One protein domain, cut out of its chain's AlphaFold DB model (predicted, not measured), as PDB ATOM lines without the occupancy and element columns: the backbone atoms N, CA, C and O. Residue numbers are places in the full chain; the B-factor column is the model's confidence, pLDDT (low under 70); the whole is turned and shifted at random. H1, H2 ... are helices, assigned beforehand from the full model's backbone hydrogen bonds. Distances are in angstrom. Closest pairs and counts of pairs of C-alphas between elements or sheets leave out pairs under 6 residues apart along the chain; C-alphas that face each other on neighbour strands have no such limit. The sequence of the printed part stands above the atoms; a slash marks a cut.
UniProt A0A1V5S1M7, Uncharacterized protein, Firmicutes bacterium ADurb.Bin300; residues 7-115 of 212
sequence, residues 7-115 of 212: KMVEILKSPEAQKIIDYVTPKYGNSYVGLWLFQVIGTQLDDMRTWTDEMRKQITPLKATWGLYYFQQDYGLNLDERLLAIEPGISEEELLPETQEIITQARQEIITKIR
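What this domain is: This is residues 7 to 115 of the 212 residues of an uncharacterized protein of Firmicutes bacterium ADurb.Bin300 (UniProt A0A1V5S1M7). The model is a long rod with a head at each end: the long helix H3 is the shaft, the short helices H1 and H2 pack on its first part at one end, and H4, H5 and H6 form a separate small cluster beyond its other end. In the cluster H4 touches both H5 and H6, while residues 22 to 27 stick out at the other end. The printed part has 109 residues with six named helices, H1 to H6 in that order, and no named strand: the class is all helix. The whole is extended, with a radius of gyration of the C-alphas of 20.4 A and spans of 59 by 25 by 17 A.

Where its parts are: Find C-alpha 7 at (14.714, -20.797, 68.559); here H1 begins and runs through residues 7 to 11. H2 follows at residues 15 to 23, 13.5 A from first to last C-alpha. Next look for C-alpha 32 at (16.269, -18.486, 61.646), where H3 begins; it runs 39.7 A to C-alpha 58 at (27.055, 14.773, 80.479). H4 is residues 67 to 75, 12.7 A long, and H5 is residues 81 to 85. H6, residues 97 to 115, runs 26.8 A and ends with C-alpha 115 at (26.827, 30.892, 91.103).

How they stand to each other: Start with H1, which touches H3 at residues 32 to 39 alone; the closest C-alphas are those of Ile 11 and Leu 35, 6.5 A apart. H2 touches H3 at residues 38 to 46 alone, with the C-alphas of Ala 17 and Gly 42 closest at 3.9 A, at a steep tilt of 61 degrees, opposite ways. H1 and H2 are near each other, with 6 pairs of C-alphas within 10 A. Farther along, H3 and H4 are close but not clearly touching, with the C-alphas of Gln 58 and Gly 67 closest at 5.2 A. H4 touches H5, where the C-alphas of Tyr 69 and Leu 83 are closest at 5.9 A. H4 also touches H6 at a shallow tilt of 32 degrees, the same way, with the C-alphas of Gln 72 and Ile 110 closest at 6.7 A. H3 is apart from H5 and from H6. In H1, H3, H4 and H6 every O i to N i+4 pair is within hydrogen-bond range; H2 has 3 of 5, and H5 has 0 of 1 but 2 of 2 O i to N i+3 pairs.

The domain as a whole: The two C-alphas farthest apart, those of Asn 30 and Arg 115, are 60.2 A apart. Residues 22 to 27, of which 22 and 23 belong to H2, stand free. The link from H5 to H6, with 11 residues, is long. The printed part has no cut; its mean pLDDT is 89.3, and no printed residue is under 70.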
ATOM      1  N   LYS A   7      13.802 -21.562  69.426       89.81
ATOM      2  CA  LYS A   7      14.714 -20.797  68.559       89.81
ATOM      3  C   LYS A   7      14.852 -19.329  68.967       89.81
ATOM      4  O   LYS A   7      15.933 -18.759  68.829       89.81
ATOM      5  N   MET A   8      13.789 -18.703  69.476       89.88
ATOM      6  CA  MET A   8      13.858 -17.327  69.986       89.88
ATOM      7  C   MET A   8      14.781 -17.223  71.192       89.88
ATOM      8  O   MET A   8      15.604 -16.317  71.243       89.88
ATOM      9  N   VAL A   9      14.660 -18.147  72.145       89.62
ATOM     10  CA  VAL A   9      15.495 -18.157  73.357       89.62
ATOM     11  C   VAL A   9      16.956 -18.452  73.010       89.62
ATOM     12  O   VAL A   9      17.879 -17.903  73.621       89.62
ATOM     13  N   GLU A  10      17.183 -19.299  72.008       92.62
ATOM     14  CA  GLU A  10      18.517 -19.610  71.503       92.62
ATOM     15  C   GLU A  10      19.191 -18.384  70.867       92.62
ATOM     16  O   GLU A  10      20.315 -18.060  71.249       92.62
ATOM     17  N   ILE A  11      18.509 -17.679  69.956       93.56
ATOM     18  CA  ILE A  11      19.111 -16.627  69.113       93.56
ATOM     19  C   ILE A  11      19.028 -15.227  69.748       93.56
ATOM     20  O   ILE A  11      19.990 -14.464  69.673       93.56
ATOM     21  N   LEU A  12      17.902 -14.864  70.373       92.56
ATOM     22  CA  LEU A  12      17.665 -13.506  70.882       92.56
ATOM     23  C   LEU A  12      18.304 -13.311  72.263       92.56
ATOM     24  O   LEU A  12      17.696 -13.572  73.305       92.56
ATOM     25  N   LYS A  13      19.543 -12.822  72.276       93.44
ATOM     26  CA  LYS A  13      20.299 -12.499  73.497       93.44
ATOM     27  C   LYS A  13      20.205 -11.029  73.898       93.44
ATOM     28  O   LYS A  13      20.310 -10.726  75.080       93.44
ATOM     29  N   SER A  14      19.995 -10.135  72.935       93.62
ATOM     30  CA  SER A  14      19.888  -8.691  73.177       93.62
ATOM     31  C   SER A  14      18.561  -8.338  73.877       93.62
ATOM     32  O   SER A  14      17.501  -8.783  73.421       93.62
ATOM     33  N   PRO A  15      18.575  -7.520  74.949       93.38
ATOM     34  CA  PRO A  15      17.360  -7.005  75.571       93.38
ATOM     35  C   PRO A  15      16.457  -6.238  74.600       93.38
ATOM     36  O   PRO A  15      15.246  -6.468  74.594       93.38
ATOM     37  N   GLU A  16      17.004  -5.349  73.762       92.88
ATOM     38  CA  GLU A  16      16.195  -4.647  72.760       92.88
ATOM     39  C   GLU A  16      15.685  -5.604  71.666       92.88
ATOM     40  O   GLU A  16      14.524  -5.498  71.267       92.88
ATOM     41  N   ALA A  17      16.459  -6.617  71.248       92.44
ATOM     42  CA  ALA A  17      15.981  -7.637  70.299       92.44
ATOM     43  C   ALA A  17      14.757  -8.400  70.832       92.44
ATOM     44  O   ALA A  17      13.784  -8.641  70.111       92.44
ATOM     45  N   GLN A  18      14.775  -8.743  72.121       91.88
ATOM     46  CA  GLN A  18      13.646  -9.382  72.797       91.88
ATOM     47  C   GLN A  18      12.425  -8.469  72.918       91.88
ATOM     48  O   GLN A  18      11.309  -8.970  73.036       91.88
ATOM     49  N   LYS A  19      12.594  -7.143  72.889       91.44
ATOM     50  CA  LYS A  19      11.462  -6.211  72.810       91.44
ATOM     51  C   LYS A  19      10.927  -6.091  71.392       91.44
ATOM     52  O   LYS A  19       9.713  -6.055  71.232       91.44
ATOM     53  N   ILE A  20      11.789  -6.072  70.369       91.06
ATOM     54  CA  ILE A  20      11.367  -6.024  68.955       91.06
ATOM     55  C   ILE A  20      10.362  -7.142  68.660       91.06
ATOM     56  O   ILE A  20       9.353  -6.903  67.995       91.06
ATOM     57  N   ILE A  21      10.594  -8.341  69.205       89.25
ATOM     58  CA  ILE A  21       9.720  -9.492  68.962       89.25
ATOM     59  C   ILE A  21       8.286  -9.298  69.488       89.25
ATOM     60  O   ILE A  21       7.349  -9.862  68.930       89.25
ATOM     61  N   ASP A  22       8.097  -8.461  70.514       88.44
ATOM     62  CA  ASP A  22       6.777  -8.141  71.070       88.44
ATOM     63  C   ASP A  22       5.973  -7.187  70.171       88.44
ATOM     64  O   ASP A  22       4.749  -7.113  70.302       88.44
ATOM     65  N   TYR A  23       6.642  -6.474  69.258       88.75
ATOM     66  CA  TYR A  23       6.020  -5.524  68.329       88.75
ATOM     67  C   TYR A  23       5.722  -6.117  66.949       88.75
ATOM     68  O   TYR A  23       4.920  -5.554  66.203       88.75
ATOM     69  N   VAL A  24       6.342  -7.241  66.586       87.50
ATOM     70  CA  VAL A  24       6.120  -7.901  65.292       87.50
ATOM     71  C   VAL A  24       5.066  -9.003  65.387       87.50
ATOM     72  O   VAL A  24       4.805  -9.579  66.440       87.50
ATOM     73  N   THR A  25       4.435  -9.321  64.253       87.31
ATOM     74  CA  THR A  25       3.438 -10.397  64.177       87.31
ATOM     75  C   THR A  25       4.044 -11.744  64.609       87.31
ATOM     76  O   THR A  25       5.144 -12.075  64.154       87.31
ATOM     77  N   PRO A  26       3.321 -12.576  65.389       85.69
ATOM     78  CA  PRO A  26       3.843 -13.803  65.985       85.69
ATOM     79  C   PRO A  26       3.998 -14.981  65.005       85.69
ATOM     80  O   PRO A  26       3.492 -16.075  65.226       85.69
ATOM     81  N   LYS A  27       4.694 -14.765  63.885       87.44
ATOM     82  CA  LYS A  27       4.994 -15.774  62.851       87.44
ATOM     83  C   LYS A  27       6.486 -16.081  62.734       87.44
ATOM     84  O   LYS A  27       6.863 -17.110  62.188       87.44
ATOM     85  N   TYR A  28       7.339 -15.212  63.275       85.19
ATOM     86  CA  TYR A  28       8.792 -15.300  63.116       85.19
ATOM     87  C   TYR A  28       9.494 -16.209  64.133       85.19
ATOM     88  O   TYR A  28      10.708 -16.346  64.065       85.19
ATOM     89  N   GLY A  29       8.766 -16.868  65.043       84.69
ATOM     90  CA  GLY A  29       9.378 -17.650  66.128       84.69
ATOM     91  C   GLY A  29      10.274 -18.799  65.688       84.69
ATOM     92  O   GLY A  29      11.264 -19.078  66.345       84.69
ATOM     93  N   ASN A  30      10.010 -19.393  64.526       87.88
ATOM     94  CA  ASN A  30      10.865 -20.448  63.984       87.88
ATOM     95  C   ASN A  30      11.750 -19.984  62.815       87.88
ATOM     96  O   ASN A  30      12.479 -20.793  62.241       87.88
ATOM     97  N   SER A  31      11.700 -18.698  62.446       91.31
ATOM     98  CA  SER A  31      12.468 -18.159  61.320       91.31
ATOM     99  C   SER A  31      13.898 -17.843  61.745       91.31
ATOM    100  O   SER A  31      14.145 -16.835  62.399       91.31
ATOM    101  N   TYR A  32      14.850 -18.682  61.335       92.06
ATOM    102  CA  TYR A  32      16.269 -18.486  61.646       92.06
ATOM    103  C   TYR A  32      16.780 -17.109  61.192       92.06
ATOM    104  O   TYR A  32      17.313 -16.351  61.996       92.06
ATOM    105  N   VAL A  33      16.554 -16.758  59.921       92.75
ATOM    106  CA  VAL A  33      17.035 -15.494  59.335       92.75
ATOM    107  C   VAL A  33      16.357 -14.288  59.986       92.75
ATOM    108  O   VAL A  33      17.019 -13.302  60.292       92.75
ATOM    109  N   GLY A  34      15.044 -14.371  60.232       91.31
ATOM    110  CA  GLY A  34      14.295 -13.277  60.852       91.31
ATOM    111  C   GLY A  34      14.757 -12.992  62.281       91.31
ATOM    112  O   GLY A  34      14.985 -11.839  62.633       91.31
ATOM    113  N   LEU A  35      14.957 -14.040  63.085       92.88
ATOM    114  CA  LEU A  35      15.447 -13.902  64.458       92.88
ATOM    115  C   LEU A  35      16.875 -13.353  64.512       92.88
ATOM    116  O   LEU A  35      17.149 -12.484  65.335       92.88
ATOM    117  N   TRP A  36      17.762 -13.796  63.617       95.25
ATOM    118  CA  TRP A  36      19.112 -13.233  63.527       95.25
ATOM    119  C   TRP A  36      19.107 -11.762  63.126       95.25
ATOM    120  O   TRP A  36      19.859 -10.975  63.697       95.25
ATOM    121  N   LEU A  37      18.228 -11.364  62.203       94.31
ATOM    122  CA  LEU A  37      18.079  -9.959  61.835       94.31
ATOM    123  C   LEU A  37      17.629  -9.114  63.037       94.31
ATOM    124  O   LEU A  37      18.204  -8.058  63.291       94.31
ATOM    125  N   PHE A  38      16.655  -9.594  63.815       93.88
ATOM    126  CA  PHE A  38      16.230  -8.911  65.042       93.88
ATOM    127  C   PHE A  38      17.333  -8.855  66.095       93.88
ATOM    128  O   PHE A  38      17.464  -7.833  66.760       93.88
ATOM    129  N   GLN A  39      18.144  -9.907  66.222       94.94
ATOM    130  CA  GLN A  39      19.286  -9.918  67.132       94.94
ATOM    131  C   GLN A  39      20.317  -8.853  66.752       94.94
ATOM    132  O   GLN A  39      20.725  -8.084  67.614       94.94
ATOM    133  N   VAL A  40      20.707  -8.767  65.474       96.06
ATOM    134  CA  VAL A  40      21.676  -7.761  65.001       96.06
ATOM    135  C   VAL A  40      21.144  -6.346  65.225       96.06
ATOM    136  O   VAL A  40      21.864  -5.502  65.755       96.06
ATOM    137  N   ILE A  41      19.877  -6.093  64.879       94.69
ATOM    138  CA  ILE A  41      19.242  -4.788  65.113       94.69
ATOM    139  C   ILE A  41      19.205  -4.474  66.610       94.69
ATOM    140  O   ILE A  41      19.572  -3.375  67.012       94.69
ATOM    141  N   GLY A  42      18.785  -5.429  67.441       95.19
ATOM    142  CA  GLY A  42      18.699  -5.232  68.883       95.19
ATOM    143  C   GLY A  42      20.051  -4.951  69.525       95.19
ATOM    144  O   GLY A  42      20.132  -4.034  70.330       95.19
ATOM    145  N   THR A  43      21.121  -5.642  69.120       95.81
ATOM    146  CA  THR A  43      22.475  -5.351  69.614       95.81
ATOM    147  C   THR A  43      22.881  -3.908  69.310       95.81
ATOM    148  O   THR A  43      23.361  -3.214  70.197       95.81
ATOM    149  N   GLN A  44      22.613  -3.413  68.099       95.56
ATOM    150  CA  GLN A  44      22.893  -2.010  67.773       95.56
ATOM    151  C   GLN A  44      22.027  -1.034  68.586       95.56
ATOM    152  O   GLN A  44      22.487   0.044  68.956       95.56
ATOM    153  N   LEU A  45      20.776  -1.396  68.893       94.56
ATOM    154  CA  LEU A  45      19.908  -0.580  69.745       94.56
ATOM    155  C   LEU A  45      20.338  -0.592  71.219       94.56
ATOM    156  O   LEU A  45      20.189   0.434  71.884       94.56
ATOM    157  N   ASP A  46      20.879  -1.702  71.724       94.62
ATOM    158  CA  ASP A  46      21.466  -1.771  73.067       94.62
ATOM    159  C   ASP A  46      22.654  -0.795  73.182       94.62
ATOM    160  O   ASP A  46      22.735  -0.020  74.141       94.62
ATOM    161  N   ASP A  47      23.531  -0.766  72.171       92.38
ATOM    162  CA  ASP A  47      24.665   0.168  72.105       92.38
ATOM    163  C   ASP A  47      24.179   1.625  72.066       92.38
ATOM    164  O   ASP A  47      24.596   2.456  72.876       92.38
ATOM    165  N   MET A  48      23.215   1.933  71.188       92.88
ATOM    166  CA  MET A  48      22.611   3.271  71.110       92.88
ATOM    167  C   MET A  48      21.988   3.705  72.435       92.88
ATOM    168  O   MET A  48      22.080   4.876  72.818       92.88
ATOM    169  N   ARG A  49      21.338   2.780  73.146       91.12
ATOM    170  CA  ARG A  49      20.744   3.060  74.450       91.12
ATOM    171  C   ARG A  49      21.815   3.400  75.477       91.12
ATOM    172  O   ARG A  49      21.671   4.400  76.178       91.12
ATOM    173  N   THR A  50      22.901   2.636  75.496       90.12
ATOM    174  CA  THR A  50      24.061   2.881  76.362       90.12
ATOM    175  C   THR A  50      24.652   4.265  76.103       90.12
ATOM    176  O   THR A  50      24.812   5.051  77.036       90.12
ATOM    177  N   TRP A  51      24.875   4.626  74.838       89.00
ATOM    178  CA  TRP A  51      25.373   5.955  74.470       89.00
ATOM    179  C   TRP A  51      24.410   7.079  74.847       89.00
ATOM    180  O   TRP A  51      24.841   8.133  75.308       89.00
ATOM    181  N   THR A  52      23.105   6.866  74.680       90.88
ATOM    182  CA  THR A  52      22.086   7.857  75.050       90.88
ATOM    183  C   THR A  52      22.081   8.104  76.556       90.88
ATOM    184  O   THR A  52      22.008   9.253  76.999       90.88
ATOM    185  N   ASP A  53      22.164   7.042  77.354       89.50
ATOM    186  CA  ASP A  53      22.177   7.148  78.811       89.50
ATOM    187  C   ASP A  53      23.492   7.755  79.328       89.50
ATOM    188  O   ASP A  53      23.455   8.583  80.241       89.50
ATOM    189  N   GLU A  54      24.629   7.452  78.698       88.88
ATOM    190  CA  GLU A  54      25.907   8.137  78.935       88.88
ATOM    191  C   GLU A  54      25.824   9.633  78.614       88.88
ATOM    192  O   GLU A  54      26.108  10.470  79.471       88.88
ATOM    193  N   MET A  55      25.347   9.991  77.418       89.75
ATOM    194  CA  MET A  55      25.180  11.385  76.992       89.75
ATOM    195  C   MET A  55      24.307  12.183  77.962       89.75
ATOM    196  O   MET A  55      24.619  13.329  78.283       89.75
ATOM    197  N   ARG A  56      23.238  11.579  78.495       90.69
ATOM    198  CA  ARG A  56      22.377  12.226  79.498       90.69
ATOM    199  C   ARG A  56      23.130  12.624  80.763       90.69
ATOM    200  O   ARG A  56      22.813  13.667  81.336       90.69
ATOM    201  N   LYS A  57      24.117  11.837  81.207       89.69
ATOM    202  CA  LYS A  57      24.942  12.181  82.380       89.69
ATOM    203  C   LYS A  57      25.776  13.439  82.120       89.69
ATOM    204  O   LYS A  57      25.955  14.247  83.029       89.69
ATOM    205  N   GLN A  58      26.194  13.655  80.875       90.50
ATOM    206  CA  GLN A  58      27.055  14.773  80.479       90.50
ATOM    207  C   GLN A  58      26.323  16.121  80.376       90.50
ATOM    208  O   GLN A  58      26.968  17.162  80.343       90.50
ATOM    209  N   ILE A  59      24.984  16.138  80.383       89.69
ATOM    210  CA  ILE A  59      24.181  17.373  80.259       89.69
ATOM    211  C   ILE A  59      24.329  18.288  81.482       89.69
ATOM    212  O   ILE A  59      24.164  19.502  81.383       89.69
ATOM    213  N   THR A  60      24.598  17.725  82.659       90.69
ATOM    214  CA  THR A  60      24.688  18.499  83.903       90.69
ATOM    215  C   THR A  60      26.117  18.505  84.432       90.69
ATOM    216  O   THR A  60      26.663  17.416  84.613       90.69
ATOM    217  N   PRO A  61      26.687  19.665  84.820       90.69
ATOM    218  CA  PRO A  61      28.042  19.724  85.374       90.69
ATOM    219  C   PRO A  61      28.250  18.793  86.573       90.69
ATOM    220  O   PRO A  61      29.311  18.220  86.737       90.69
ATOM    221  N   LEU A  62      27.217  18.581  87.395       88.81
ATOM    222  CA  LEU A  62      27.299  17.723  88.583       88.81
ATOM    223  C   LEU A  62      27.547  16.240  88.279       88.81
ATOM    224  O   LEU A  62      28.048  15.539  89.149       88.81
ATOM    225  N   LYS A  63      27.161  15.766  87.090       89.44
ATOM    226  CA  LYS A  63      27.282  14.359  86.675       89.44
ATOM    227  C   LYS A  63      28.224  14.163  85.489       89.44
ATOM    228  O   LYS A  63      28.605  13.038  85.200       89.44
ATOM    229  N   ALA A  64      28.589  15.243  84.804       90.38
ATOM    230  CA  ALA A  64      29.488  15.186  83.667       90.38
ATOM    231  C   ALA A  64      30.887  14.734  84.100       90.38
ATOM    232  O   ALA A  64      31.359  15.095  85.183       90.38
ATOM    233  N   THR A  65      31.533  13.953  83.243       90.06
ATOM    234  CA  THR A  65      32.922  13.508  83.370       90.06
ATOM    235  C   THR A  65      33.742  14.224  82.301       90.06
ATOM    236  O   THR A  65      34.137  15.370  82.509       90.06
ATOM    237  N   TRP A  66      33.883  13.645  81.108       89.69
ATOM    238  CA  TRP A  66      34.552  14.286  79.971       89.69
ATOM    239  C   TRP A  66      33.812  15.535  79.471       89.69
ATOM    240  O   TRP A  66      34.432  16.479  78.984       89.69
ATOM    241  N   GLY A  67      32.487  15.599  79.659       91.38
ATOM    242  CA  GLY A  67      31.678  16.767  79.301       91.38
ATOM    243  C   GLY A  67      32.091  18.052  80.030       91.38
ATOM    244  O   GLY A  67      31.801  19.150  79.556       91.38
ATOM    245  N   LEU A  68      32.809  17.942  81.158       93.44
ATOM    246  CA  LEU A  68      33.312  19.088  81.923       93.44
ATOM    247  C   LEU A  68      34.272  19.966  81.123       93.44
ATOM    248  O   LEU A  68      34.261  21.180  81.318       93.44
ATOM    249  N   TYR A  69      35.037  19.387  80.196       93.88
ATOM    250  CA  TYR A  69      35.910  20.149  79.304       93.88
ATOM    251  C   TYR A  69      35.118  21.193  78.499       93.88
ATOM    252  O   TYR A  69      35.464  22.374  78.467       93.88
ATOM    253  N   TYR A  70      33.993  20.780  77.911       92.88
ATOM    254  CA  TYR A  70      33.140  21.676  77.129       92.88
ATOM    255  C   TYR A  70      32.476  22.737  78.009       92.88
ATOM    256  O   TYR A  70      32.396  23.900  77.621       92.88
ATOM    257  N   PHE A  71      32.094  22.392  79.243       93.31
ATOM    258  CA  PHE A  71      31.634  23.398  80.199       93.31
ATOM    259  C   PHE A  71      32.720  24.429  80.526       93.31
ATOM    260  O   PHE A  71      32.425  25.622  80.579       93.31
ATOM    261  N   GLN A  72      33.971  24.012  80.740       92.69
ATOM    262  CA  GLN A  72      35.070  24.954  80.970       92.69
ATOM    263  C   GLN A  72      35.223  25.914  79.787       92.69
ATOM    264  O   GLN A  72      35.344  27.121  80.004       92.69
ATOM    265  N   GLN A  73      35.124  25.404  78.559       92.44
ATOM    266  CA  GLN A  73      35.144  26.215  77.344       92.44
ATOM    267  C   GLN A  73      33.995  27.231  77.304       92.44
ATOM    268  O   GLN A  73      34.244  28.426  77.136       92.44
ATOM    269  N   ASP A  74      32.757  26.795  77.537       89.88
ATOM    270  CA  ASP A  74      31.566  27.657  77.502       89.88
ATOM    271  C   ASP A  74      31.592  28.756  78.574       89.88
ATOM    272  O   ASP A  74      31.143  29.890  78.360       89.88
ATOM    273  N   TYR A  75      32.126  28.441  79.756       87.44
ATOM    274  CA  TYR A  75      32.247  29.389  80.863       87.44
ATOM    275  C   TYR A  75      33.534  30.229  80.822       87.44
ATOM    276  O   TYR A  75      33.682  31.124  81.664       87.44
ATOM    277  N   GLY A  76      34.423  29.998  79.848       87.50
ATOM    278  CA  GLY A  76      35.704  30.698  79.713       87.50
ATOM    279  C   GLY A  76      36.652  30.443  80.888       87.50
ATOM    280  O   GLY A  76      37.301  31.374  81.368       87.50
ATOM    281  N   LEU A  77      36.655  29.216  81.409       89.44
ATOM    282  CA  LEU A  77      37.564  28.749  82.457       89.44
ATOM    283  C   LEU A  77      38.858  28.190  81.844       89.44
ATOM    284  O   LEU A  77      38.980  28.054  80.628       89.44
ATOM    285  N   ASN A  78      39.828  27.865  82.700       88.62
ATOM    286  CA  ASN A  78      41.031  27.166  82.261       88.62
ATOM    287  C   ASN A  78      40.643  25.768  81.767       88.62
ATOM    288  O   ASN A  78      39.990  25.017  82.490       88.62
ATOM    289  N   LEU A  79      41.031  25.452  80.534       89.38
ATOM    290  CA  LEU A  79      40.740  24.169  79.906       89.38
ATOM    291  C   LEU A  79      41.676  23.102  80.470       89.38
ATOM    292  O   LEU A  79      42.895  23.258  80.402       89.38
ATOM    293  N   ASP A  80      41.109  22.025  81.007       89.06
ATOM    294  CA  ASP A  80      41.874  20.861  81.448       89.06
ATOM    295  C   ASP A  80      41.744  19.725  80.429       89.06
ATOM    296  O   ASP A  80      40.738  19.016  80.376       89.06
ATOM    297  N   GLU A  81      42.775  19.544  79.603       88.50
ATOM    298  CA  GLU A  81      42.797  18.528  78.542       88.50
ATOM    299  C   GLU A  81      42.720  17.093  79.083       88.50
ATOM    300  O   GLU A  81      42.280  16.188  78.374       88.50
ATOM    301  N   ARG A  82      43.069  16.868  80.357       88.94
ATOM    302  CA  ARG A  82      42.993  15.539  80.988       88.94
ATOM    303  C   ARG A  82      41.558  15.017  81.060       88.94
ATOM    304  O   ARG A  82      41.355  13.809  81.069       88.94
ATOM    305  N   LEU A  83      40.566  15.910  81.060       86.62
ATOM    306  CA  LEU A  83      39.150  15.541  81.043       86.62
ATOM    307  C   LEU A  83      38.733  14.882  79.719       86.62
ATOM    308  O   LEU A  83      37.837  14.043  79.721       86.62
ATOM    309  N   LEU A  84      39.389  15.216  78.601       85.94
ATOM    310  CA  LEU A  84      39.124  14.594  77.296       85.94
ATOM    311  C   LEU A  84      39.681  13.172  77.192       85.94
ATOM    312  O   LEU A  84      39.198  12.393  76.376       85.94
ATOM    313  N   ALA A  85      40.686  12.834  78.002       85.88
ATOM    314  CA  ALA A  85      41.279  11.499  78.030       85.88
ATOM    315  C   ALA A  85      40.399  10.464  78.755       85.88
ATOM    316  O   ALA A  85      40.709   9.276  78.731       85.88
ATOM    317  N   ILE A  86      39.315  10.899  79.406       84.62
ATOM    318  CA  ILE A  86      38.383  10.017  80.105       84.62
ATOM    319  C   ILE A  86      37.495   9.322  79.071       84.62
ATOM    320  O   ILE A  86      36.704   9.977  78.389       84.62
ATOM    321  N   GLU A  87      37.601   7.996  78.972       78.94
ATOM    322  CA  GLU A  87      36.785   7.235  78.026       78.94
ATOM    323  C   GLU A  87      35.287   7.315  78.392       78.94
ATOM    324  O   GLU A  87      34.914   7.194  79.567       78.94
ATOM    325  N   PRO A  88      34.395   7.511  77.403       79.12
ATOM    326  CA  PRO A  88      32.953   7.457  77.624       79.12
ATOM    327  C   PRO A  88      32.514   6.067  78.103       79.12
ATOM    328  O   PRO A  88      33.021   5.060  77.618       79.12
ATOM    329  N   GLY A  89      31.522   5.990  78.993       74.12
ATOM    330  CA  GLY A  89      30.989   4.707  79.469       74.12
ATOM    331  C   GLY A  89      31.631   4.155  80.739       74.12
ATOM    332  O   GLY A  89      31.046   3.254  81.337       74.12
ATOM    333  N   ILE A  90      32.769   4.697  81.186       77.56
ATOM    334  CA  ILE A  90      33.387   4.293  82.456       77.56
ATOM    335  C   ILE A  90      32.526   4.789  83.623       77.56
ATOM    336  O   ILE A  90      32.145   5.964  83.689       77.56
ATOM    337  N   SER A  91      32.209   3.891  84.556       74.38
ATOM    338  CA  SER A  91      31.480   4.264  85.767       74.38
ATOM    339  C   SER A  91      32.365   5.094  86.708       74.38
ATOM    340  O   SER A  91      33.573   4.894  86.775       74.38
ATOM    341  N   GLU A  92      31.785   6.034  87.469       74.88
ATOM    342  CA  GLU A  92      32.580   6.887  88.377       74.88
ATOM    343  C   GLU A  92      33.364   6.085  89.435       74.88
ATOM    344  O   GLU A  92      34.351   6.587  89.964       74.88
ATOM    345  N   GLU A  93      32.933   4.857  89.730       77.88
ATOM    346  CA  GLU A  93      33.557   3.940  90.692       77.88
ATOM    347  C   GLU A  93      34.810   3.248  90.134       77.88
ATOM    348  O   GLU A  93      35.690   2.860  90.899       77.88
ATOM    349  N   GLU A  94      34.909   3.109  88.811       82.75
ATOM    350  CA  GLU A  94      36.051   2.495  88.121       82.75
ATOM    351  C   GLU A  94      37.164   3.506  87.808       82.75
ATOM    352  O   GLU A  94      38.262   3.121  87.402       82.75
ATOM    353  N   LEU A  95      36.899   4.804  87.989       84.25
ATOM    354  CA  LEU A  95      37.879   5.857  87.752       84.25
ATOM    355  C   LEU A  95      38.998   5.826  88.796       84.25
ATOM    356  O   LEU A  95      38.774   5.631  89.991       84.25
ATOM    357  N   LEU A  96      40.216   6.105  88.335       86.12
ATOM    358  CA  LEU A  96      41.367   6.253  89.214       86.12
ATOM    359  C   LEU A  96      41.168   7.451  90.170       86.12
ATOM    360  O   LEU A  96      40.603   8.471  89.749       86.12
ATOM    361  N   PRO A  97      41.652   7.379  91.427       86.62
ATOM    362  CA  PRO A  97      41.445   8.430  92.428       86.62
ATOM    363  C   PRO A  97      41.882   9.824  91.960       86.62
ATOM    364  O   PRO A  97      41.178  10.807  92.189       86.62
ATOM    365  N   GLU A  98      43.001   9.916  91.240       86.38
ATOM    366  CA  GLU A  98      43.506  11.170  90.680       86.38
ATOM    367  C   GLU A  98      42.551  11.779  89.645       86.38
ATOM    368  O   GLU A  98      42.389  12.995  89.580       86.38
ATOM    369  N   THR A  99      41.865  10.946  88.862       86.75
ATOM    370  CA  THR A  99      40.897  11.413  87.860       86.75
ATOM    371  C   THR A  99      39.644  11.944  88.546       86.75
ATOM    372  O   THR A  99      39.083  12.965  88.144       86.75
ATOM    373  N   GLN A 100      39.230  11.294  89.632       88.44
ATOM    374  CA  GLN A 100      38.080  11.708  90.428       88.44
ATOM    375  C   GLN A 100      38.317  13.057  91.127       88.44
ATOM    376  O   GLN A 100      37.407  13.891  91.196       88.44
ATOM    377  N   GLU A 101      39.546  13.314  91.581       89.69
ATOM    378  CA  GLU A 101      39.951  14.615  92.122       89.69
ATOM    379  C   GLU A 101      39.879  15.717  91.055       89.69
ATOM    380  O   GLU A 101      39.262  16.758  91.292       89.69
ATOM    381  N   ILE A 102      40.405  15.462  89.851       90.31
ATOM    382  CA  ILE A 102      40.354  16.403  88.716       90.31
ATOM    383  C   ILE A 102      38.905  16.760  88.361       90.31
ATOM    384  O   ILE A 102      38.558  17.938  88.243       90.31
ATOM    385  N   ILE A 103      38.035  15.753  88.244       91.38
ATOM    386  CA  ILE A 103      36.599  15.939  87.989       91.38
ATOM    387  C   ILE A 103      35.973  16.800  89.090       91.38
ATOM    388  O   ILE A 103      35.237  17.744  88.801       91.38
ATOM    389  N   THR A 104      36.266  16.498  90.356       91.38
ATOM    390  CA  THR A 104      35.704  17.220  91.505       91.38
ATOM    391  C   THR A 104      36.129  18.686  91.507       91.38
ATOM    392  O   THR A 104      35.285  19.570  91.685       91.38
ATOM    393  N   GLN A 105      37.406  18.958  91.239       90.56
ATOM    394  CA  GLN A 105      37.931  20.314  91.121       90.56
ATOM    395  C   GLN A 105      37.253  21.072  89.971       90.56
ATOM    396  O   GLN A 105      36.715  22.161  90.184       90.56
ATOM    397  N   ALA A 106      37.200  20.481  88.774       91.69
ATOM    398  CA  ALA A 106      36.570  21.102  87.609       91.69
ATOM    399  C   ALA A 106      35.080  21.402  87.857       91.69
ATOM    400  O   ALA A 106      34.600  22.501  87.563       91.69
ATOM    401  N   ARG A 107      34.348  20.469  88.484       93.38
ATOM    402  CA  ARG A 107      32.953  20.677  88.912       93.38
ATOM    403  C   ARG A 107      32.837  21.868  89.854       93.38
ATOM    404  O   ARG A 107      31.955  22.706  89.670       93.38
ATOM    405  N   GLN A 108      33.713  21.968  90.850       90.00
ATOM    406  CA  GLN A 108      33.693  23.066  91.813       90.00
ATOM    407  C   GLN A 108      33.944  24.422  91.146       90.00
ATOM    408  O   GLN A 108      33.241  25.392  91.449       90.00
ATOM    409  N   GLU A 109      34.894  24.497  90.217       90.31
ATOM    410  CA  GLU A 109      35.187  25.711  89.449       90.31
ATOM    411  C   GLU A 109      33.984  26.144  88.597       90.31
ATOM    412  O   GLU A 109      33.530  27.289  88.700       90.31
ATOM    413  N   ILE A 110      33.391  25.214  87.839       90.69
ATOM    414  CA  ILE A 110      32.204  25.471  87.006       90.69
ATOM    415  C   ILE A 110      31.014  25.908  87.867       90.69
ATOM    416  O   ILE A 110      30.369  26.917  87.576       90.69
ATOM    417  N   ILE A 111      30.725  25.201  88.964       88.75
ATOM    418  CA  ILE A 111      29.610  25.534  89.867       88.75
ATOM    419  C   ILE A 111      29.813  26.910  90.495       88.75
ATOM    420  O   ILE A 111      28.860  27.688  90.600       88.75
ATOM    421  N   THR A 112      31.042  27.234  90.896       84.69
ATOM    422  CA  THR A 112      31.374  28.566  91.411       84.69
ATOM    423  C   THR A 112      31.086  29.621  90.350       84.69
ATOM    424  O   THR A 112      30.436  30.623  90.653       84.69
ATOM    425  N   LYS A 113      31.456  29.371  89.089       85.69
ATOM    426  CA  LYS A 113      31.209  30.303  87.984       85.69
ATOM    427  C   LYS A 113      29.727  30.495  87.667       85.69
ATOM    428  O   LYS A 113      29.290  31.622  87.431       85.69
ATOM    429  N   ILE A 114      28.944  29.421  87.716       84.19
ATOM    430  CA  ILE A 114      27.483  29.470  87.576       84.19
ATOM    431  C   ILE A 114      26.882  30.333  88.690       84.19
ATOM    432  O   ILE A 114      26.087  31.230  88.416       84.19
ATOM    433  N   ARG A 115      27.305  30.120  89.943       77.50
ATOM    434  CA  ARG A 115      26.827  30.892  91.103       77.50
ATOM    435  C   ARG A 115      27.209  32.368  91.043       77.50
ATOM    436  O   ARG A 115      26.427  33.190  91.501       77.50
TER     437      ARG A 115